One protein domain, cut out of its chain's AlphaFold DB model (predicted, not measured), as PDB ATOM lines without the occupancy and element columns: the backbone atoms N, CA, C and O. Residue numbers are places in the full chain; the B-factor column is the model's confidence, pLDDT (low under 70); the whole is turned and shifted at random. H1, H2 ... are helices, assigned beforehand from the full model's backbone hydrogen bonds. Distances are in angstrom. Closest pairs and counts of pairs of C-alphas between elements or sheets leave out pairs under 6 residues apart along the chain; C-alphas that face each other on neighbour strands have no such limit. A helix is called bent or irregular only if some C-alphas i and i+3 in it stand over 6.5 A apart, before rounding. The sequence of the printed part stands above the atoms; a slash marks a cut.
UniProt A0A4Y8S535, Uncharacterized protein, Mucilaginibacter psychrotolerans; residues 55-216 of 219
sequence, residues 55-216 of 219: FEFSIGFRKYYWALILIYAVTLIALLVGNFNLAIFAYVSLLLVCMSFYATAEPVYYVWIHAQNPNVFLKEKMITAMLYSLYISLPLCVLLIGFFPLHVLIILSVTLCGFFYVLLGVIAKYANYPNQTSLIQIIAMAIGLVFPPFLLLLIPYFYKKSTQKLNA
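What this domain is: This is residues 55 to 216 of the 219 residues of an uncharacterized protein of Mucilaginibacter psychrotolerans (UniProt A0A4Y8S535). An elongated helical bundle has H6 running through its middle, with H3, the bent helix H5 and H8 packed on it. H2 packs on the side of H3 away from H6, H7 folds back on H8, and short H4 touches no helix. H3, H5a, H6, H7 and H8 form the up-and-down bundle, each running against the one before it. The 162 printed residues include eight named helices, H1 to H8 in chain order, and no named strand; the class is all helix. The whole is compact, with a radius of gyration of the C-alphas of 16.5 A, and spans 53 by 31 by 26 A.

How they stand to each other: H1, residues 55 to 63, and H2, residues 65 to 80, meet only through their link. H2 forms a helical hairpin with H3, residues 84 to 100: they touch, C-alphas of Thr 75 and Ala 87 closest at 5.1 A, at a shallow tilt of 16 degrees, opposite ways. H4, residues 108 to 112, is apart from H3. H5, residues 118 to 147, was assigned as one helix by its hydrogen bonds but is bent: C-alphas 136 and 139 are 7.0 A apart, and arms H5a, 118 to 136, and H5b, 139 to 147, stand at 48 degrees. H6, residues 149 to 175, is irregular, with C-alphas 150 and 153 8.0 A apart. H6 touches H3, closest at the C-alphas of Met 99 and Val 166, 4.4 A, at a shallow tilt of 18 degrees, the same way. With residues 163 to 171 alone, H6 touches H5a, closest at the C-alphas of Met 126 and Leu 167, 5.9 A. H7, residues 183 to 194, and H8, residues 196 to 214, form a helical hairpin, closest at the C-alphas of Gly 192 and Phe 198, 5.2 A. H8 touches H6, closest at the C-alphas of Ala 175 and Ser 210, 3.9 A. Every O i to N i+4 pair is within hydrogen-bond range in H1, H2, H3, H4, H5a, H5b and H7, against 21 of 23 in H6 and 12 of 15 in H8.

Where its parts are: H1 begins at C-alpha 55, (24.629, -16.193, 21.185). H2 is 23.1 A long, H3 24.3 A, H5a 27.1 A, H6 39.3 A and H8 26.9 A. H8 has a kink of 30 degrees near residue 203 and ends at C-alpha 214, (38.373, -9.933, 30.195).

The domain as a whole: The C-alphas of Val 81 and Ala 216 are the two farthest apart, 52.9 A. The printed part has no cut and no long link. Its mean pLDDT is 92.8, and no printed residue is under 70.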
ATOM      1  N   PHE A  55      24.435 -15.531  19.893       78.81
ATOM      2  CA  PHE A  55      24.629 -16.193  21.185       78.81
ATOM      3  C   PHE A  55      23.574 -15.793  22.230       78.81
ATOM      4  O   PHE A  55      22.714 -16.604  22.568       78.81
ATOM      5  N   GLU A  56      23.574 -14.555  22.725       85.31
ATOM      6  CA  GLU A  56      22.727 -14.194  23.869       85.31
ATOM      7  C   GLU A  56      21.241 -14.159  23.511       85.31
ATOM      8  O   GLU A  56      20.416 -14.821  24.142       85.31
ATOM      9  N   PHE A  57      20.891 -13.416  22.462       84.69
ATOM     10  CA  PHE A  57      19.492 -13.181  22.122       84.69
ATOM     11  C   PHE A  57      18.810 -14.390  21.478       84.69
ATOM     12  O   PHE A  57      17.625 -14.583  21.725       84.69
ATOM     13  N   SER A  58      19.503 -15.251  20.717       85.00
ATOM     14  CA  SER A  58      18.836 -16.454  20.180       85.00
ATOM     15  C   SER A  58      18.651 -17.531  21.243       85.00
ATOM     16  O   SER A  58      17.585 -18.145  21.292       85.00
ATOM     17  N   ILE A  59      19.645 -17.755  22.114       84.56
ATOM     18  CA  ILE A  59      19.514 -18.712  23.225       84.56
ATOM     19  C   ILE A  59      18.460 -18.210  24.219       84.56
ATOM     20  O   ILE A  59      17.559 -18.961  24.595       84.56
ATOM     21  N   GLY A  60      18.533 -16.930  24.591       87.38
ATOM     22  CA  GLY A  60      17.577 -16.284  25.482       87.38
ATOM     23  C   GLY A  60      16.149 -16.320  24.943       87.38
ATOM     24  O   GLY A  60      15.254 -16.812  25.627       87.38
ATOM     25  N   PHE A  61      15.935 -15.902  23.692       87.62
ATOM     26  CA  PHE A  61      14.609 -15.906  23.067       87.62
ATOM     27  C   PHE A  61      13.979 -17.302  23.045       87.62
ATOM     28  O   PHE A  61      12.810 -17.452  23.383       87.62
ATOM     29  N   ARG A  62      14.757 -18.344  22.720       87.62
ATOM     30  CA  ARG A  62      14.267 -19.731  22.740       87.62
ATOM     31  C   ARG A  62      13.945 -20.212  24.155       87.62
ATOM     32  O   ARG A  62      12.934 -20.877  24.349       87.62
ATOM     33  N   LYS A  63      14.774 -19.863  25.144       87.12
ATOM     34  CA  LYS A  63      14.572 -20.252  26.549       87.12
ATOM     35  C   LYS A  63      13.337 -19.588  27.166       87.12
ATOM     36  O   LYS A  63      12.605 -20.239  27.903       87.12
ATOM     37  N   TYR A  64      13.108 -18.312  26.869       90.12
ATOM     38  CA  TYR A  64      12.031 -17.506  27.454       90.12
ATOM     39  C   TYR A  64      10.846 -17.293  26.501       90.12
ATOM     40  O   TYR A  64      10.018 -16.417  26.740       90.12
ATOM     41  N   TYR A  65      10.730 -18.103  25.448       89.56
ATOM     42  CA  TYR A  65       9.691 -17.970  24.424       89.56
ATOM     43  C   TYR A  65       8.272 -17.904  25.017       89.56
ATOM     44  O   TYR A  65       7.505 -16.994  24.712       89.56
ATOM     45  N   TRP A  66       7.952 -18.809  25.948       89.31
ATOM     46  CA  TRP A  66       6.658 -18.825  26.640       89.31
ATOM     47  C   TRP A  66       6.427 -17.599  27.525       89.31
ATOM     48  O   TRP A  66       5.309 -17.094  27.591       89.31
ATOM     49  N   ALA A  67       7.477 -17.090  28.174       92.88
ATOM     50  CA  ALA A  67       7.381 -15.876  28.976       92.88
ATOM     51  C   ALA A  67       7.080 -14.655  28.095       92.88
ATOM     52  O   ALA A  67       6.258 -13.828  28.472       92.88
ATOM     53  N   LEU A  68       7.681 -14.569  26.901       93.25
ATOM     54  CA  LEU A  68       7.380 -13.505  25.940       93.25
ATOM     55  C   LEU A  68       5.919 -13.563  25.480       93.25
ATOM     56  O   LEU A  68       5.243 -12.540  25.527       93.25
ATOM     57  N   ILE A  69       5.402 -14.741  25.113       93.44
ATOM     58  CA  ILE A  69       3.982 -14.903  24.744       93.44
ATOM     59  C   ILE A  69       3.069 -14.428  25.879       93.44
ATOM     60  O   ILE A  69       2.140 -13.656  25.640       93.44
ATOM     61  N   LEU A  70       3.352 -14.854  27.113       96.25
ATOM     62  CA  LEU A  70       2.578 -14.456  28.285       96.25
ATOM     63  C   LEU A  70       2.606 -12.939  28.480       96.25
ATOM     64  O   LEU A  70       1.559 -12.341  28.703       96.25
ATOM     65  N   ILE A  71       3.772 -12.306  28.357       97.06
ATOM     66  CA  ILE A  71       3.912 -10.853  28.502       97.06
ATOM     67  C   ILE A  71       3.061 -10.113  27.466       97.06
ATOM     68  O   ILE A  71       2.305  -9.223  27.843       97.06
ATOM     69  N   TYR A  72       3.118 -10.507  26.190       94.25
ATOM     70  CA  TYR A  72       2.289  -9.894  25.146       94.25
ATOM     71  C   TYR A  72       0.790 -10.091  25.413       94.25
ATOM     72  O   TYR A  72       0.014  -9.147  25.260       94.25
ATOM     73  N   ALA A  73       0.378 -11.281  25.859       96.62
ATOM     74  CA  ALA A  73      -1.012 -11.554  26.219       96.62
ATOM     75  C   ALA A  73      -1.479 -10.679  27.395       96.62
ATOM     76  O   ALA A  73      -2.541 -10.061  27.320       96.62
ATOM     77  N   VAL A  74      -0.668 -10.566  28.453       97.44
ATOM     78  CA  VAL A  74      -0.965  -9.706  29.607       97.44
ATOM     79  C   VAL A  74      -1.038  -8.241  29.189       97.44
ATOM     80  O   VAL A  74      -1.939  -7.540  29.641       97.44
ATOM     81  N   THR A  75      -0.158  -7.768  28.298       97.12
ATOM     82  CA  THR A  75      -0.252  -6.390  27.804       97.12
ATOM     83  C   THR A  75      -1.544  -6.156  27.029       97.12
ATOM     84  O   THR A  75      -2.207  -5.159  27.287       97.12
ATOM     85  N   LEU A  76      -1.960  -7.068  26.145       96.38
ATOM     86  CA  LEU A  76      -3.238  -6.930  25.436       96.38
ATOM     87  C   LEU A  76      -4.426  -6.874  26.403       96.38
ATOM     88  O   LEU A  76      -5.270  -5.993  26.273       96.38
ATOM     89  N   ILE A  77      -4.465  -7.751  27.411       97.25
ATOM     90  CA  ILE A  77      -5.509  -7.726  28.449       97.25
ATOM     91  C   ILE A  77      -5.488  -6.391  29.205       97.25
ATOM     92  O   ILE A  77      -6.536  -5.794  29.437       97.25
ATOM     93  N   ALA A  78      -4.303  -5.890  29.555       97.75
ATOM     94  CA  ALA A  78      -4.157  -4.612  30.239       97.75
ATOM     95  C   ALA A  78      -4.678  -3.436  29.403       97.75
ATOM     96  O   ALA A  78      -5.334  -2.552  29.950       97.75
ATOM     97  N   LEU A  79      -4.431  -3.445  28.090       96.88
ATOM     98  CA  LEU A  79      -4.948  -2.438  27.162       96.88
ATOM     99  C   LEU A  79      -6.476  -2.510  27.052       96.88
ATOM    100  O   LEU A  79      -7.133  -1.476  27.124       96.88
ATOM    101  N   LEU A  80      -7.048  -3.715  26.951       96.94
ATOM    102  CA  LEU A  80      -8.501  -3.918  26.869       96.94
ATOM    103  C   LEU A  80      -9.238  -3.463  28.136       96.94
ATOM    104  O   LEU A  80     -10.317  -2.889  28.047       96.94
ATOM    105  N   VAL A  81      -8.653  -3.703  29.312       97.19
ATOM    106  CA  VAL A  81      -9.218  -3.294  30.611       97.19
ATOM    107  C   VAL A  81      -8.858  -1.835  30.953       97.19
ATOM    108  O   VAL A  81      -9.326  -1.298  31.953       97.19
ATOM    109  N   GLY A  82      -8.025  -1.171  30.142       96.62
ATOM    110  CA  GLY A  82      -7.560   0.195  30.402       96.62
ATOM    111  C   GLY A  82      -6.681   0.320  31.654       96.62
ATOM    112  O   GLY A  82      -6.593   1.391  32.251       96.62
ATOM    113  N   ASN A  83      -6.028  -0.766  32.082       97.75
ATOM    114  CA  ASN A  83      -5.226  -0.801  33.302       97.75
ATOM    115  C   ASN A  83      -3.749  -0.503  33.010       97.75
ATOM    116  O   ASN A  83      -2.963  -1.396  32.681       97.75
ATOM    117  N   PHE A  84      -3.363   0.760  33.192       97.50
ATOM    118  CA  PHE A  84      -1.990   1.217  32.977       97.50
ATOM    119  C   PHE A  84      -0.957   0.484  33.847       97.50
ATOM    120  O   PHE A  84       0.106   0.108  33.354       97.50
ATOM    121  N   ASN A  85      -1.267   0.225  35.121       97.81
ATOM    122  CA  ASN A  85      -0.335  -0.418  36.051       97.81
ATOM    123  C   ASN A  85       0.006  -1.843  35.610       97.81
ATOM    124  O   ASN A  85       1.171  -2.241  35.633       97.81
ATOM    125  N   LEU A  86      -0.999  -2.598  35.155       97.50
ATOM    126  CA  LEU A  86      -0.793  -3.936  34.609       97.50
ATOM    127  C   LEU A  86       0.029  -3.888  33.312       97.50
ATOM    128  O   LEU A  86       0.914  -4.719  33.103       97.50
ATOM    129  N   ALA A  87      -0.222  -2.886  32.467       97.81
ATOM    130  CA  ALA A  87       0.489  -2.705  31.208       97.81
ATOM    131  C   ALA A  87       1.977  -2.374  31.444       97.81
ATOM    132  O   ALA A  87       2.855  -2.988  30.832       97.81
ATOM    133  N   ILE A  88       2.275  -1.479  32.395       97.44
ATOM    134  CA  ILE A  88       3.646  -1.164  32.811       97.44
ATOM    135  C   ILE A  88       4.331  -2.362  33.460       97.44
ATOM    136  O   ILE A  88       5.499  -2.612  33.177       97.44
ATOM    137  N   PHE A  89       3.624  -3.128  34.292       97.06
ATOM    138  CA  PHE A  89       4.182  -4.319  34.926       97.06
ATOM    139  C   PHE A  89       4.624  -5.354  33.882       97.06
ATOM    140  O   PHE A  89       5.737  -5.884  33.957       97.06
ATOM    141  N   ALA A  90       3.794  -5.595  32.865       97.50
ATOM    142  CA  ALA A  90       4.145  -6.459  31.741       97.50
ATOM    143  C   ALA A  90       5.358  -5.916  30.965       97.50
ATOM    144  O   ALA A  90       6.272  -6.670  30.626       97.50
ATOM    145  N   TYR A  91       5.420  -4.600  30.747       97.56
ATOM    146  CA  TYR A  91       6.529  -3.958  30.043       97.56
ATOM    147  C   TYR A  91       7.859  -4.006  30.817       97.56
ATOM    148  O   TYR A  91       8.900  -4.322  30.244       97.56
ATOM    149  N   VAL A  92       7.841  -3.782  32.136       96.62
ATOM    150  CA  VAL A  92       9.013  -3.981  33.010       96.62
ATOM    151  C   VAL A  92       9.467  -5.437  32.960       96.62
ATOM    152  O   VAL A  92      10.656  -5.712  32.801       96.62
ATOM    153  N   SER A  93       8.519  -6.375  33.028       96.50
ATOM    154  CA  SER A  93       8.803  -7.811  32.946       96.50
ATOM    155  C   SER A  93       9.496  -8.178  31.631       96.50
ATOM    156  O   SER A  93      10.440  -8.965  31.643       96.50
ATOM    157  N   LEU A  94       9.111  -7.557  30.510       97.38
ATOM    158  CA  LEU A  94       9.795  -7.727  29.224       97.38
ATOM    159  C   LEU A  94      11.268  -7.318  29.287       97.38
ATOM    160  O   LEU A  94      12.138  -8.058  28.830       97.38
ATOM    161  N   LEU A  95      11.558  -6.151  29.863       96.56
ATOM    162  CA  LEU A  95      12.923  -5.629  29.958       96.56
ATOM    163  C   LEU A  95      13.785  -6.505  30.887       96.56
ATOM    164  O   LEU A  95      14.945  -6.781  30.569       96.56
ATOM    165  N   LEU A  96      13.204  -7.033  31.969       95.06
ATOM    166  CA  LEU A  96      13.860  -8.012  32.844       95.06
ATOM    167  C   LEU A  96      14.107  -9.357  32.140       95.06
ATOM    168  O   LEU A  96      15.161  -9.968  32.330       95.06
ATOM    169  N   VAL A  97      13.193  -9.809  31.276       95.44
ATOM    170  CA  VAL A  97      13.419 -10.996  30.435       95.44
ATOM    171  C   VAL A  97      14.582 -10.753  29.470       95.44
ATOM    172  O   VAL A  97      15.486 -11.585  29.406       95.44
ATOM    173  N   CYS A  98      14.643  -9.603  28.795       94.75
ATOM    174  CA  CYS A  98      15.780  -9.245  27.938       94.75
ATOM    175  C   CYS A  98      17.112  -9.246  28.705       94.75
ATOM    176  O   CYS A  98      18.119  -9.751  28.211       94.75
ATOM    177  N   MET A  99      17.127  -8.728  29.933       94.31
ATOM    178  CA  MET A  99      18.297  -8.783  30.812       94.31
ATOM    179  C   MET A  99      18.693 -10.231  31.148       94.31
ATOM    180  O   MET A  99      19.876 -10.572  31.133       94.31
ATOM    181  N   SER A 100      17.717 -11.110  31.398       92.19
ATOM    182  CA  SER A 100      17.959 -12.520  31.733       92.19
ATOM    183  C   SER A 100      18.610 -13.331  30.603       92.19
ATOM    184  O   SER A 100      19.210 -14.375  30.866       92.19
ATOM    185  N   PHE A 101      18.586 -12.837  29.357       92.25
ATOM    186  CA  PHE A 101      19.305 -13.454  28.233       92.25
ATOM    187  C   PHE A 101      20.824 -13.454  28.447       92.25
ATOM    188  O   PHE A 101      21.535 -14.285  27.884       92.25
ATOM    189  N   TYR A 102      21.321 -12.571  29.316       91.06
ATOM    190  CA  TYR A 102      22.731 -12.470  29.684       91.06
ATOM    191  C   TYR A 102      23.111 -13.303  30.917       91.06
ATOM    192  O   TYR A 102      24.267 -13.274  31.330       91.06
ATOM    193  N   ALA A 103      22.190 -14.077  31.505       87.88
ATOM    194  CA  ALA A 103      22.482 -14.872  32.701       87.88
ATOM    195  C   ALA A 103      23.456 -16.038  32.434       87.88
ATOM    196  O   ALA A 103      24.188 -16.464  33.327       87.88
ATOM    197  N   THR A 104      23.475 -16.570  31.209       86.12
ATOM    198  CA  THR A 104      24.355 -17.679  30.823       86.12
ATOM    199  C   THR A 104      25.702 -17.167  30.323       86.12
ATOM    200  O   THR A 104      25.763 -16.395  29.360       86.12
ATOM    201  N   ALA A 105      26.783 -17.632  30.950       87.25
ATOM    202  CA  ALA A 105      28.145 -17.362  30.501       87.25
ATOM    203  C   ALA A 105      28.414 -17.997  29.125       87.25
ATOM    204  O   ALA A 105      27.913 -19.083  28.822       87.25
ATOM    205  N   GLU A 106      29.194 -17.309  28.287       87.94
ATOM    206  CA  GLU A 106      29.621 -17.861  26.994       87.94
ATOM    207  C   GLU A 106      30.782 -18.838  27.199       87.94
ATOM    208  O   GLU A 106      31.538 -18.695  28.161       87.94
ATOM    209  N   PRO A 107      30.968 -19.814  26.301       88.00
ATOM    210  CA  PRO A 107      32.174 -20.623  26.307       88.00
ATOM    211  C   PRO A 107      33.423 -19.768  26.059       88.00
ATOM    212  O   PRO A 107      33.405 -18.857  25.233       88.00
ATOM    213  N   VAL A 108      34.544 -20.140  26.685       87.44
ATOM    214  CA  VAL A 108      35.839 -19.435  26.568       87.44
ATOM    215  C   VAL A 108      36.259 -19.195  25.119       87.44
ATOM    216  O   VAL A 108      36.663 -18.085  24.776       87.44
ATOM    217  N   TYR A 109      36.091 -20.195  24.255       85.44
ATOM    218  CA  TYR A 109      36.471 -20.092  22.848       85.44
ATOM    219  C   TYR A 109      35.655 -19.046  22.067       85.44
ATOM    220  O   TYR A 109      36.204 -18.431  21.159       85.44
ATOM    221  N   TYR A 110      34.388 -18.790  22.431       85.12
ATOM    222  CA  TYR A 110      33.579 -17.746  21.784       85.12
ATOM    223  C   TYR A 110      34.141 -16.356  22.069       85.12
ATOM    224  O   TYR A 110      34.190 -15.530  21.166       85.12
ATOM    225  N   VAL A 111      34.597 -16.108  23.299       86.12
ATOM    226  CA  VAL A 111      35.204 -14.822  23.669       86.12
ATOM    227  C   VAL A 111      36.589 -14.680  23.043       86.12
ATOM    228  O   VAL A 111      36.893 -13.640  22.472       86.12
ATOM    229  N   TRP A 112      37.410 -15.732  23.084       82.81
ATOM    230  CA  TRP A 112      38.794 -15.682  22.603       82.81
ATOM    231  C   TRP A 112      38.920 -15.376  21.102       82.81
ATOM    232  O   TRP A 112      39.826 -14.646  20.697       82.81
ATOM    233  N   ILE A 113      37.978 -15.860  20.283       85.50
ATOM    234  CA  ILE A 113      37.943 -15.599  18.832       85.50
ATOM    235  C   ILE A 113      37.888 -14.099  18.512       85.50
ATOM    236  O   ILE A 113      38.347 -13.690  17.447       85.50
ATOM    237  N   HIS A 114      37.365 -13.265  19.416       79.31
ATOM    238  CA  HIS A 114      37.148 -11.857  19.113       79.31
ATOM    239  C   HIS A 114      38.423 -11.011  19.002       79.31
ATOM    240  O   HIS A 114      38.295  -9.906  18.501       79.31
ATOM    241  N   ALA A 115      39.623 -11.493  19.373       76.06
ATOM    242  CA  ALA A 115      40.930 -10.838  19.137       76.06
ATOM    243  C   ALA A 115      40.949  -9.293  19.302       76.06
ATOM    244  O   ALA A 115      41.646  -8.580  18.580       76.06
ATOM    245  N   GLN A 116      40.153  -8.779  20.241       85.50
ATOM    246  CA  GLN A 116      39.829  -7.366  20.421       85.50
ATOM    247  C   GLN A 116      40.142  -6.941  21.850       85.50
ATOM    248  O   GLN A 116      39.949  -7.722  22.780       85.50
ATOM    249  N   ASN A 117      40.449  -5.653  22.023       90.00
ATOM    250  CA  ASN A 117      40.553  -5.027  23.337       90.00
ATOM    251  C   ASN A 117      39.277  -5.269  24.174       90.00
ATOM    252  O   ASN A 117      38.171  -5.027  23.674       90.00
ATOM    253  N   PRO A 118      39.388  -5.602  25.474       90.69
ATOM    254  CA  PRO A 118      38.246  -5.808  26.373       90.69
ATOM    255  C   PRO A 118      37.206  -4.693  26.381       90.69
ATOM    256  O   PRO A 118      36.008  -4.965  26.417       90.69
ATOM    257  N   ASN A 119      37.643  -3.435  26.303       91.38
ATOM    258  CA  ASN A 119      36.739  -2.285  26.229       91.38
ATOM    259  C   ASN A 119      35.921  -2.274  24.930       91.38
ATOM    260  O   ASN A 119      34.734  -1.954  24.952       91.38
ATOM    261  N   VAL A 120      36.549  -2.622  23.803       91.94
ATOM    262  CA  VAL A 120      35.889  -2.676  22.491       91.94
ATOM    263  C   VAL A 120      34.892  -3.827  22.476       91.94
ATOM    264  O   VAL A 120      33.720  -3.605  22.178       91.94
ATOM    265  N   PHE A 121      35.322  -5.011  22.912       92.25
ATOM    266  CA  PHE A 121      34.468  -6.188  23.026       92.25
ATOM    267  C   PHE A 121      33.236  -5.918  23.904       92.25
ATOM    268  O   PHE A 121      32.099  -6.166  23.497       92.25
ATOM    269  N   LEU A 122      33.432  -5.346  25.098       93.56
ATOM    270  CA  LEU A 122      32.333  -5.077  26.024       93.56
ATOM    271  C   LEU A 122      31.380  -4.013  25.460       93.56
ATOM    272  O   LEU A 122      30.161  -4.192  25.513       93.56
ATOM    273  N   LYS A 123      31.909  -2.949  24.842       93.44
ATOM    274  CA  LYS A 123      31.098  -1.921  24.176       93.44
ATOM    275  C   LYS A 123      30.258  -2.513  23.042       93.44
ATOM    276  O   LYS A 123      29.073  -2.204  22.939       93.44
ATOM    277  N   GLU A 124      30.828  -3.395  22.227       92.06
ATOM    278  CA  GLU A 124      30.093  -4.093  21.172       92.06
ATOM    279  C   GLU A 124      28.953  -4.960  21.725       92.06
ATOM    280  O   GLU A 124      27.845  -4.957  21.173       92.06
ATOM    281  N   LYS A 125      29.192  -5.674  22.830       92.81
ATOM    282  CA  LYS A 125      28.163  -6.470  23.511       92.81
ATOM    283  C   LYS A 125      27.053  -5.585  24.086       92.81
ATOM    284  O   LYS A 125      25.881  -5.887  23.880       92.81
ATOM    285  N   MET A 126      27.397  -4.459  24.710       94.56
ATOM    286  CA  MET A 126      26.422  -3.477  25.207       94.56
ATOM    287  C   MET A 126      25.562  -2.889  24.080       94.56
ATOM    288  O   MET A 126      24.341  -2.835  24.211       94.56
ATOM    289  N   ILE A 127      26.168  -2.498  22.955       93.50
ATOM    290  CA  ILE A 127      25.433  -1.974  21.790       93.50
ATOM    291  C   ILE A 127      24.482  -3.038  21.237       93.50
ATOM    292  O   ILE A 127      23.316  -2.749  20.979       93.50
ATOM    293  N   THR A 128      24.953  -4.279  21.101       92.00
ATOM    294  CA  THR A 128      24.116  -5.395  20.629       92.00
ATOM    295  C   THR A 128      22.917  -5.608  21.554       92.00
ATOM    296  O   THR A 128      21.788  -5.745  21.084       92.00
ATOM    297  N   ALA A 129      23.147  -5.568  22.869       94.12
ATOM    298  CA  ALA A 129      22.105  -5.715  23.875       94.12
ATOM    299  C   ALA A 129      21.034  -4.634  23.777       94.12
ATOM    300  O   ALA A 129      19.845  -4.946  23.798       94.12
ATOM    301  N   MET A 130      21.456  -3.381  23.628       94.12
ATOM    302  CA  MET A 130      20.566  -2.238  23.455       94.12
ATOM    303  C   MET A 130      19.741  -2.352  22.173       94.12
ATOM    304  O   MET A 130      18.526  -2.218  22.219       94.12
ATOM    305  N   LEU A 131      20.371  -2.664  21.035       93.44
ATOM    306  CA  LEU A 131      19.672  -2.749  19.748       93.44
ATOM    307  C   LEU A 131      18.618  -3.858  19.733       93.44
ATOM    308  O   LEU A 131      17.498  -3.645  19.275       93.44
ATOM    309  N   TYR A 132      18.959  -5.045  20.237       93.19
ATOM    310  CA  TYR A 132      18.028  -6.171  20.233       93.19
ATOM    311  C   TYR A 132      16.960  -6.059  21.322       93.19
ATOM    312  O   TYR A 132      15.814  -6.423  21.067       93.19
ATOM    313  N   SER A 133      17.281  -5.511  22.499       94.31
ATOM    314  CA  SER A 133      16.246  -5.218  23.501       94.31
ATOM    315  C   SER A 133      15.272  -4.156  22.997       94.31
ATOM    316  O   SER A 133      14.069  -4.360  23.133       94.31
ATOM    317  N   LEU A 134      15.764  -3.098  22.337       94.44
ATOM    318  CA  LEU A 134      14.927  -2.091  21.684       94.44
ATOM    319  C   LEU A 134      14.028  -2.720  20.619       94.44
ATOM    320  O   LEU A 134      12.838  -2.446  20.595       94.44
ATOM    321  N   TYR A 135      14.564  -3.593  19.765       92.69
ATOM    322  CA  TYR A 135      13.767  -4.259  18.733       92.69
ATOM    323  C   TYR A 135      12.582  -5.050  19.317       92.69
ATOM    324  O   TYR A 135      11.482  -4.991  18.775       92.69
ATOM    325  N   ILE A 136      12.785  -5.752  20.440       92.75
ATOM    326  CA  ILE A 136      11.717  -6.503  21.120       92.75
ATOM    327  C   ILE A 136      10.747  -5.565  21.855       92.75
ATOM    328  O   ILE A 136       9.541  -5.796  21.838       92.75
ATOM    329  N   SER A 137      11.245  -4.521  22.524       95.12
ATOM    330  CA  SER A 137      10.420  -3.669  23.386       95.12
ATOM    331  C   SER A 137       9.661  -2.572  22.632       95.12
ATOM    332  O   SER A 137       8.607  -2.137  23.095       95.12
ATOM    333  N   LEU A 138      10.153  -2.132  21.471       95.19
ATOM    334  CA  LEU A 138       9.606  -0.998  20.718       95.19
ATOM    335  C   LEU A 138       8.124  -1.166  20.341       95.19
ATOM    336  O   LEU A 138       7.374  -0.223  20.592       95.19
ATOM    337  N   PRO A 139       7.645  -2.319  19.826       95.19
ATOM    338  CA  PRO A 139       6.227  -2.494  19.503       95.19
ATOM    339  C   PRO A 139       5.316  -2.271  20.716       95.19
ATOM    340  O   PRO A 139       4.295  -1.597  20.618       95.19
ATOM    341  N   LEU A 140       5.715  -2.792  21.880       95.75
ATOM    342  CA  LEU A 140       4.975  -2.629  23.131       95.75
ATOM    343  C   LEU A 140       5.040  -1.190  23.649       95.75
ATOM    344  O   LEU A 140       4.027  -0.664  24.099       95.75
ATOM    345  N   CYS A 141       6.194  -0.533  23.531       96.69
ATOM    346  CA  CYS A 141       6.353   0.875  23.893       96.69
ATOM    347  C   CYS A 141       5.428   1.782  23.063       96.69
ATOM    348  O   CYS A 141       4.716   2.616  23.620       96.69
ATOM    349  N   VAL A 142       5.376   1.575  21.741       97.00
ATOM    350  CA  VAL A 142       4.498   2.335  20.834       97.00
ATOM    351  C   VAL A 142       3.023   2.107  21.171       97.00
ATOM    352  O   VAL A 142       2.266   3.073  21.251       97.00
ATOM    353  N   LEU A 143       2.618   0.857  21.433       96.56
ATOM    354  CA  LEU A 143       1.250   0.543  21.860       96.56
ATOM    355  C   LEU A 143       0.883   1.250  23.172       96.56
ATOM    356  O   LEU A 143      -0.174   1.867  23.263       96.56
ATOM    357  N   LEU A 144       1.765   1.211  24.172       97.06
ATOM    358  CA  LEU A 144       1.542   1.872  25.460       97.06
ATOM    359  C   LEU A 144       1.391   3.388  25.312       97.06
ATOM    360  O   LEU A 144       0.492   3.964  25.915       97.06
ATOM    361  N   ILE A 145       2.238   4.029  24.502       97.38
ATOM    362  CA  ILE A 145       2.165   5.475  24.246       97.38
ATOM    363  C   ILE A 145       0.852   5.841  23.544       97.38
ATOM    364  O   ILE A 145       0.229   6.837  23.907       97.38
ATOM    365  N   GLY A 146       0.411   5.028  22.578       96.81
ATOM    366  CA  GLY A 146      -0.843   5.252  21.857       96.81
ATOM    367  C   GLY A 146      -2.088   5.125  22.741       96.81
ATOM    368  O   GLY A 146      -2.996   5.944  22.632       96.81
ATOM    369  N   PHE A 147      -2.127   4.133  23.635       97.12
ATOM    370  CA  PHE A 147      -3.276   3.895  24.522       97.12
ATOM    371  C   PHE A 147      -3.253   4.734  25.808       97.12
ATOM    372  O   PHE A 147      -4.311   5.044  26.352       97.12
ATOM    373  N   PHE A 148      -2.073   5.126  26.297       96.81
ATOM    374  CA  PHE A 148      -1.904   5.892  27.537       96.81
ATOM    375  C   PHE A 148      -1.077   7.176  27.319       96.81
ATOM    376  O   PHE A 148      -0.025   7.353  27.942       96.81
ATOM    377  N   PRO A 149      -1.554   8.128  26.494       95.88
ATOM    378  CA  PRO A 149      -0.794   9.329  26.128       95.88
ATOM    379  C   PRO A 149      -0.468  10.239  27.324       95.88
ATOM    380  O   PRO A 149       0.555  10.918  27.337       95.88
ATOM    381  N   LEU A 150      -1.290  10.216  28.378       97.06
ATOM    382  CA  LEU A 150      -1.034  10.979  29.606       97.06
ATOM    383  C   LEU A 150       0.169  10.452  30.408       97.06
ATOM    384  O   LEU A 150       0.697  11.160  31.258       97.06
ATOM    385  N   HIS A 151       0.612   9.219  30.147       96.81
ATOM    386  CA  HIS A 151       1.634   8.530  30.939       96.81
ATOM    387  C   HIS A 151       2.952   8.335  30.171       96.81
ATOM    388  O   HIS A 151       3.814   7.561  30.593       96.81
ATOM    389  N   VAL A 152       3.142   9.053  29.059       97.06
ATOM    390  CA  VAL A 152       4.326   8.945  28.186       97.06
ATOM    391  C   VAL A 152       5.630   9.131  28.952       97.06
ATOM    392  O   VAL A 152       6.559   8.350  28.763       97.06
ATOM    393  N   LEU A 153       5.696  10.113  29.858       97.38
ATOM    394  CA  LEU A 153       6.899  10.360  30.656       97.38
ATOM    395  C   LEU A 153       7.277   9.119  31.475       97.38
ATOM    396  O   LEU A 153       8.430   8.702  31.452       97.38
ATOM    397  N   ILE A 154       6.297   8.473  32.113       96.94
ATOM    398  CA  ILE A 154       6.516   7.256  32.902       96.94
ATOM    399  C   ILE A 154       6.980   6.107  31.996       96.94
ATOM    400  O   ILE A 154       7.950   5.427  32.324       96.94
ATOM    401  N   ILE A 155       6.343   5.914  30.835       97.81
ATOM    402  CA  ILE A 155       6.713   4.861  29.872       97.81
ATOM    403  C   ILE A 155       8.164   5.047  29.395       97.81
ATOM    404  O   ILE A 155       8.940   4.086  29.357       97.81
ATOM    405  N   LEU A 156       8.565   6.281  29.079       96.88
ATOM    406  CA  LEU A 156       9.931   6.600  28.665       96.88
ATOM    407  C   LEU A 156      10.936   6.411  29.807       96.88
ATOM    408  O   LEU A 156      11.989   5.813  29.588       96.88
ATOM    409  N   SER A 157      10.610   6.839  31.032       94.88
ATOM    410  CA  SER A 157      11.462   6.624  32.210       94.88
ATOM    411  C   SER A 157      11.659   5.139  32.518       94.88
ATOM    412  O   SER A 157      12.783   4.714  32.788       94.88
ATOM    413  N   VAL A 158      10.602   4.329  32.426       95.44
ATOM    414  CA  VAL A 158      10.685   2.870  32.586       95.44
ATOM    415  C   VAL A 158      11.536   2.248  31.483       95.44
ATOM    416  O   VAL A 158      12.377   1.400  31.775       95.44
ATOM    417  N   THR A 159      11.375   2.693  30.234       96.06
ATOM    418  CA  THR A 159      12.192   2.218  29.105       96.06
ATOM    419  C   THR A 159      13.676   2.512  29.335       96.06
ATOM    420  O   THR A 159      14.510   1.618  29.210       96.06
ATOM    421  N   LEU A 160      14.008   3.743  29.739       95.06
ATOM    422  CA  LEU A 160      15.374   4.157  30.064       95.06
ATOM    423  C   LEU A 160      15.959   3.319  31.214       95.06
ATOM    424  O   LEU A 160      17.068   2.798  31.106       95.06
ATOM    425  N   CYS A 161      15.199   3.154  32.299       94.75
ATOM    426  CA  CYS A 161      15.608   2.356  33.452       94.75
ATOM    427  C   CYS A 161      15.842   0.887  33.068       94.75
ATOM    428  O   CYS A 161      16.875   0.307  33.403       94.75
ATOM    429  N   GLY A 162      14.935   0.291  32.290       95.19
ATOM    430  CA  GLY A 162      15.089  -1.076  31.805       95.19
ATOM    431  C   GLY A 162      16.306  -1.257  30.897       95.19
ATOM    432  O   GLY A 162      16.970  -2.288  30.970       95.19
ATOM    433  N   PHE A 163      16.682  -0.248  30.109       95.31
ATOM    434  CA  PHE A 163      17.937  -0.292  29.360       95.31
ATOM    435  C   PHE A 163      19.174  -0.255  30.258       95.31
ATOM    436  O   PHE A 163      20.103  -1.027  30.018       95.31
ATOM    437  N   PHE A 164      19.178   0.535  31.337       95.50
ATOM    438  CA  PHE A 164      20.246   0.441  32.340       95.50
ATOM    439  C   PHE A 164      20.340  -0.965  32.948       95.50
ATOM    440  O   PHE A 164      21.448  -1.463  33.140       95.50
ATOM    441  N   TYR A 165      19.210  -1.643  33.164       95.12
ATOM    442  CA  TYR A 165      19.184  -3.039  33.609       95.12
ATOM    443  C   TYR A 165      19.762  -4.022  32.601       95.12
ATOM    444  O   TYR A 165      20.551  -4.891  32.972       95.12
ATOM    445  N   VAL A 166      19.396  -3.893  31.326       95.69
ATOM    446  CA  VAL A 166      19.945  -4.740  30.262       95.69
ATOM    447  C   VAL A 166      21.464  -4.562  30.190       95.69
ATOM    448  O   VAL A 166      22.193  -5.554  30.179       95.69
ATOM    449  N   LEU A 167      21.956  -3.319  30.235       95.44
ATOM    450  CA  LEU A 167      23.390  -3.025  30.281       95.44
ATOM    451  C   LEU A 167      24.059  -3.615  31.526       95.44
ATOM    452  O   LEU A 167      25.124  -4.223  31.422       95.44
ATOM    453  N   LEU A 168      23.425  -3.491  32.692       95.12
ATOM    454  CA  LEU A 168      23.917  -4.093  33.925       95.12
ATOM    455  C   LEU A 168      24.020  -5.616  33.804       95.12
ATOM    456  O   LEU A 168      25.007  -6.180  34.259       95.12
ATOM    457  N   GLY A 169      23.056  -6.278  33.159       94.38
ATOM    458  CA  GLY A 169      23.095  -7.715  32.881       94.38
ATOM    459  C   GLY A 169      24.296  -8.121  32.022       94.38
ATOM    460  O   GLY A 169      25.007  -9.065  32.368       94.38
ATOM    461  N   VAL A 170      24.575  -7.366  30.950       95.31
ATOM    462  CA  VAL A 170      25.758  -7.576  30.092       95.31
ATOM    463  C   VAL A 170      27.039  -7.465  30.909       95.31
ATOM    464  O   VAL A 170      27.899  -8.339  30.850       95.31
ATOM    465  N   ILE A 171      27.180  -6.391  31.680       95.50
ATOM    466  CA  ILE A 171      28.403  -6.125  32.433       95.50
ATOM    467  C   ILE A 171      28.555  -7.147  33.573       95.50
ATOM    468  O   ILE A 171      29.621  -7.726  33.753       95.50
ATOM    469  N   ALA A 172      27.489  -7.453  34.315       94.12
ATOM    470  CA  ALA A 172      27.523  -8.428  35.405       94.12
ATOM    471  C   ALA A 172      27.971  -9.821  34.929       94.12
ATOM    472  O   ALA A 172      28.772 -10.465  35.611       94.12
ATOM    473  N   LYS A 173      27.532 -10.250  33.735       93.62
ATOM    474  CA  LYS A 173      27.998 -11.485  33.082       93.62
ATOM    475  C   LYS A 173      29.523 -11.514  32.954       93.62
ATOM    476  O   LYS A 173      30.153 -12.501  33.327       93.62
ATOM    477  N   TYR A 174      30.131 -10.431  32.470       93.94
ATOM    478  CA  TYR A 174      31.581 -10.379  32.261       93.94
ATOM    479  C   TYR A 174      32.383 -10.095  33.539       93.94
ATOM    480  O   TYR A 174      33.550 -10.473  33.632       93.94
ATOM    481  N   ALA A 175      31.754  -9.535  34.571       93.75
ATOM    482  CA  ALA A 175      32.380  -9.282  35.867       93.75
ATOM    483  C   ALA A 175      32.758 -10.565  36.636       93.75
ATOM    484  O   ALA A 175      33.632 -10.521  37.506       93.75
ATOM    485  N   ASN A 176      32.103 -11.694  36.342       90.50
ATOM    486  CA  ASN A 176      32.380 -13.007  36.940       90.50
ATOM    487  C   ASN A 176      32.866 -14.058  35.929       90.50
ATOM    488  O   ASN A 176      33.078 -15.211  36.307       90.50
ATOM    489  N   TYR A 177      33.090 -13.663  34.676       91.50
ATOM    490  CA  TYR A 177      33.521 -14.561  33.611       91.50
ATOM    491  C   TYR A 177      34.805 -15.332  33.986       91.50
ATOM    492  O   TYR A 177      35.728 -14.728  34.551       91.50
ATOM    493  N   PRO A 178      34.885 -16.656  33.721       90.56
ATOM    494  CA  PRO A 178      34.001 -17.489  32.889       90.56
ATOM    495  C   PRO A 178      32.820 -18.111  33.651       90.56
ATOM    496  O   PRO A 178      32.040 -18.872  33.082       90.56
ATOM    497  N   ASN A 179      32.678 -17.797  34.937       89.88
ATOM    498  CA  ASN A 179      31.602 -18.318  35.765       89.88
ATOM    499  C   ASN A 179      30.308 -17.526  35.544       89.88
ATOM    500  O   ASN A 179      30.308 -16.403  35.037       89.88
ATOM    501  N   GLN A 180      29.189 -18.117  35.962       87.88
ATOM    502  CA  GLN A 180      27.898 -17.434  35.973       87.88
ATOM    503  C   GLN A 180      27.885 -16.279  36.988       87.88
ATOM    504  O   GLN A 180      28.729 -16.187  37.890       87.88
ATOM    505  N   THR A 181      26.906 -15.386  36.847       88.62
ATOM    506  CA  THR A 181      26.662 -14.321  37.822       88.62
ATOM    507  C   THR A 181      26.440 -14.927  39.208       88.62
ATOM    508  O   THR A 181      25.688 -15.885  39.382       88.62
ATOM    509  N   SER A 182      27.147 -14.407  40.213       90.94
ATOM    510  CA  SER A 182      27.062 -14.963  41.567       90.94
ATOM    511  C   SER A 182      25.781 -14.506  42.260       90.94
ATOM    512  O   SER A 182      25.261 -13.428  41.971       90.94
ATOM    513  N   LEU A 183      25.307 -15.283  43.241       89.81
ATOM    514  CA  LEU A 183      24.122 -14.940  44.039       89.81
ATOM    515  C   LEU A 183      24.210 -13.520  44.625       89.81
ATOM    516  O   LEU A 183      23.259 -12.753  44.543       89.81
ATOM    517  N   ILE A 184      25.379 -13.143  45.152       91.31
ATOM    518  CA  ILE A 184      25.622 -11.816  45.739       91.31
ATOM    519  C   ILE A 184      25.433 -10.701  44.699       91.31
ATOM    520  O   ILE A 184      24.863  -9.661  45.013       91.31
ATOM    521  N   GLN A 185      25.870 -10.914  43.451       91.00
ATOM    522  CA  GLN A 185      25.639  -9.947  42.375       91.00
ATOM    523  C   GLN A 185      24.160  -9.852  42.020       91.00
ATOM    524  O   GLN A 185      23.658  -8.746  41.865       91.00
ATOM    525  N   ILE A 186      23.457 -10.984  41.946       91.62
ATOM    526  CA  ILE A 186      22.014 -11.009  41.677       91.62
ATOM    527  C   ILE A 186      21.256 -10.239  42.768       91.62
ATOM    528  O   ILE A 186      20.395  -9.426  42.445       91.62
ATOM    529  N   ILE A 187      21.619 -10.426  44.043       92.81
ATOM    530  CA  ILE A 187      21.040  -9.678  45.169       92.81
ATOM    531  C   ILE A 187      21.329  -8.177  45.030       92.81
ATOM    532  O   ILE A 187      20.410  -7.371  45.128       92.81
ATOM    533  N   ALA A 188      22.574  -7.785  44.742       92.69
ATOM    534  CA  ALA A 188      22.926  -6.380  44.523       92.69
ATOM    535  C   ALA A 188      22.132  -5.754  43.361       92.69
ATOM    536  O   ALA A 188      21.655  -4.624  43.466       92.69
ATOM    537  N   MET A 189      21.942  -6.501  42.273       92.56
ATOM    538  CA  MET A 189      21.149  -6.078  41.119       92.56
ATOM    539  C   MET A 189      19.657  -5.961  41.470       92.56
ATOM    540  O   MET A 189      19.010  -5.015  41.033       92.56
ATOM    541  N   ALA A 190      19.123  -6.858  42.305       92.31
ATOM    542  CA  ALA A 190      17.747  -6.789  42.799       92.31
ATOM    543  C   ALA A 190      17.513  -5.592  43.738       92.31
ATOM    544  O   ALA A 190      16.468  -4.951  43.657       92.31
ATOM    545  N   ILE A 191      18.491  -5.231  44.578       91.69
ATOM    546  CA  ILE A 191      18.435  -4.007  45.400       91.69
ATOM    547  C   ILE A 191      18.330  -2.770  44.508       91.69
ATOM    548  O   ILE A 191      17.539  -1.869  44.789       91.69
ATOM    549  N   GLY A 192      19.060  -2.751  43.391       89.81
ATOM    550  CA  GLY A 192      18.918  -1.689  42.403       89.81
ATOM    551  C   GLY A 192      17.496  -1.570  41.854       89.81
ATOM    552  O   GLY A 192      17.131  -0.503  41.365       89.81
ATOM    553  N   LEU A 193      16.696  -2.647  41.848       88.19
ATOM    554  CA  LEU A 193      15.364  -2.637  41.220       88.19
ATOM    555  C   LEU A 193      14.384  -1.896  42.112       88.19
ATOM    556  O   LEU A 193      13.548  -1.137  41.631       88.19
ATOM    557  N   VAL A 194      14.558  -2.080  43.418       90.12
ATOM    558  CA  VAL A 194      13.850  -1.337  44.458       90.12
ATOM    559  C   VAL A 194      14.347   0.111  44.520       90.12
ATOM    560  O   VAL A 194      13.547   1.021  44.714       90.12
ATOM    561  N   PHE A 195      15.648   0.344  44.310       90.69
ATOM    562  CA  PHE A 195      16.254   1.676  44.335       90.69
ATOM    563  C   PHE A 195      17.069   1.974  43.058       90.69
ATOM    564  O   PHE A 195      18.299   1.852  43.065       90.69
ATOM    565  N   PRO A 196      16.415   2.412  41.957       86.62
ATOM    566  CA  PRO A 196      17.057   2.646  40.658       86.62
ATOM    567  C   PRO A 196      18.302   3.546  40.665       86.62
ATOM    568  O   PRO A 196      19.229   3.250  39.911       86.62
ATOM    569  N   PRO A 197      18.416   4.596  41.507       90.00
ATOM    570  CA  PRO A 197      19.641   5.396  41.576       90.00
ATOM    571  C   PRO A 197      20.898   4.579  41.918       90.00
ATOM    572  O   PRO A 197      21.997   4.944  41.501       90.00
ATOM    573  N   PHE A 198      20.755   3.437  42.603       91.19
ATOM    574  CA  PHE A 198      21.866   2.530  42.902       91.19
ATOM    575  C   PHE A 198      22.527   1.947  41.644       91.19
ATOM    576  O   PHE A 198      23.714   1.620  41.655       91.19
ATOM    577  N   LEU A 199      21.794   1.869  40.527       90.12
ATOM    578  CA  LEU A 199      22.325   1.413  39.240       90.12
ATOM    579  C   LEU A 199      23.497   2.265  38.763       90.12
ATOM    580  O   LEU A 199      24.456   1.728  38.211       90.12
ATOM    581  N   LEU A 200      23.453   3.574  39.022       89.69
ATOM    582  CA  LEU A 200      24.515   4.503  38.636       89.69
ATOM    583  C   LEU A 200      25.841   4.188  39.340       89.69
ATOM    584  O   LEU A 200      26.899   4.512  38.807       89.69
ATOM    585  N   LEU A 201      25.796   3.518  40.496       93.19
ATOM    586  CA  LEU A 201      26.975   3.028  41.213       93.19
ATOM    587  C   LEU A 201      27.394   1.631  40.735       93.19
ATOM    588  O   LEU A 201      28.583   1.367  40.543       93.19
ATOM    589  N   LEU A 202      26.430   0.733  40.510       93.44
ATOM    590  CA  LEU A 202      26.711  -0.646  40.097       93.44
ATOM    591  C   LEU A 202      27.316  -0.743  38.694       93.44
ATOM    592  O   LEU A 202      28.230  -1.541  38.480       93.44
ATOM    593  N   ILE A 203      26.832   0.064  37.745       94.06
ATOM    594  CA  ILE A 203      27.303   0.060  36.355       94.06
ATOM    595  C   ILE A 203      28.818   0.314  36.268       94.06
ATOM    596  O   ILE A 203      29.518  -0.560  35.750       94.06
ATOM    597  N   PRO A 204      29.379   1.430  36.782       94.44
ATOM    598  CA  PRO A 204      30.818   1.678  36.692       94.44
ATOM    599  C   PRO A 204      31.637   0.654  37.489       94.44
ATOM    600  O   PRO A 204      32.705   0.234  37.034       94.44
ATOM    601  N   TYR A 205      31.130   0.202  38.643       95.00
ATOM    602  CA  TYR A 205      31.793  -0.814  39.459       95.00
ATOM    603  C   TYR A 205      31.953  -2.141  38.704       95.00
ATOM    604  O   TYR A 205      33.072  -2.648  38.555       95.00
ATOM    605  N   PHE A 206      30.858  -2.697  38.173       95.12
ATOM    606  CA  PHE A 206      30.934  -3.935  37.403       95.12
ATOM    607  C   PHE A 206      31.653  -3.734  36.071       95.12
ATOM    608  O   PHE A 206      32.308  -4.671  35.617       95.12
ATOM    609  N   TYR A 207      31.606  -2.542  35.467       95.94
ATOM    610  CA  TYR A 207      32.318  -2.262  34.219       95.94
ATOM    611  C   TYR A 207      33.825  -2.430  34.414       95.94
ATOM    612  O   TYR A 207      34.458  -3.208  33.700       95.94
ATOM    613  N   LYS A 208      34.384  -1.805  35.458       95.00
ATOM    614  CA  LYS A 208      35.804  -1.943  35.808       95.00
ATOM    615  C   LYS A 208      36.179  -3.390  36.136       95.00
ATOM    616  O   LYS A 208      37.223  -3.870  35.703       95.00
ATOM    617  N   LYS A 209      35.326  -4.105  36.875       95.12
ATOM    618  CA  LYS A 209      35.562  -5.520  37.200       95.12
ATOM    619  C   LYS A 209      35.558  -6.405  35.944       95.12
ATOM    620  O   LYS A 209      36.373  -7.316  35.830       95.12
ATOM    621  N   SER A 210      34.668  -6.122  34.996       94.12
ATOM    622  CA  SER A 210      34.528  -6.881  33.747       94.12
ATOM    623  C   SER A 210      35.733  -6.725  32.836       94.12
ATOM    624  O   SER A 210      36.245  -7.717  32.330       94.12
ATOM    625  N   THR A 211      36.223  -5.497  32.654       93.69
ATOM    626  CA  THR A 211      37.395  -5.236  31.807       93.69
ATOM    627  C   THR A 211      38.646  -5.900  32.379       93.69
ATOM    628  O   THR A 211      39.374  -6.561  31.645       93.69
ATOM    629  N   GLN A 212      38.836  -5.843  33.702       93.06
ATOM    630  CA  GLN A 212      39.922  -6.550  34.391       93.06
ATOM    631  C   GLN A 212      39.867  -8.068  34.189       93.06
ATOM    632  O   GLN A 212      40.902  -8.694  33.979       93.06
ATOM    633  N   LYS A 213      38.673  -8.671  34.246       92.19
ATOM    634  CA  LYS A 213      38.506 -10.114  34.020       92.19
ATOM    635  C   LYS A 213      38.725 -10.502  32.562       92.19
ATOM    636  O   LYS A 213      39.360 -11.517  32.300       92.19
ATOM    637  N   LEU A 214      38.239  -9.692  31.629       92.56
ATOM    638  CA  LEU A 214      38.373  -9.933  30.195       92.56
ATOM    639  C   LEU A 214      39.816  -9.801  29.691       92.56
ATOM    640  O   LEU A 214      40.167 -10.514  28.758       92.56
ATOM    641  N   ASN A 215      40.668  -8.992  30.334       90.44
ATOM    642  CA  ASN A 215      42.104  -8.911  30.017       90.44
ATOM    643  C   ASN A 215      42.814 -10.281  30.065       90.44
ATOM    644  O   ASN A 215      43.822 -10.471  29.398       90.44
ATOM    645  N   ALA A 216      42.311 -11.243  30.846       89.31
ATOM    646  CA  ALA A 216      42.893 -12.588  30.901       89.31
ATOM    647  C   ALA A 216      42.575 -13.445  29.657       89.31
ATOM    648  O   ALA A 216      43.190 -14.490  29.463       89.31
TER     649      ALA A 216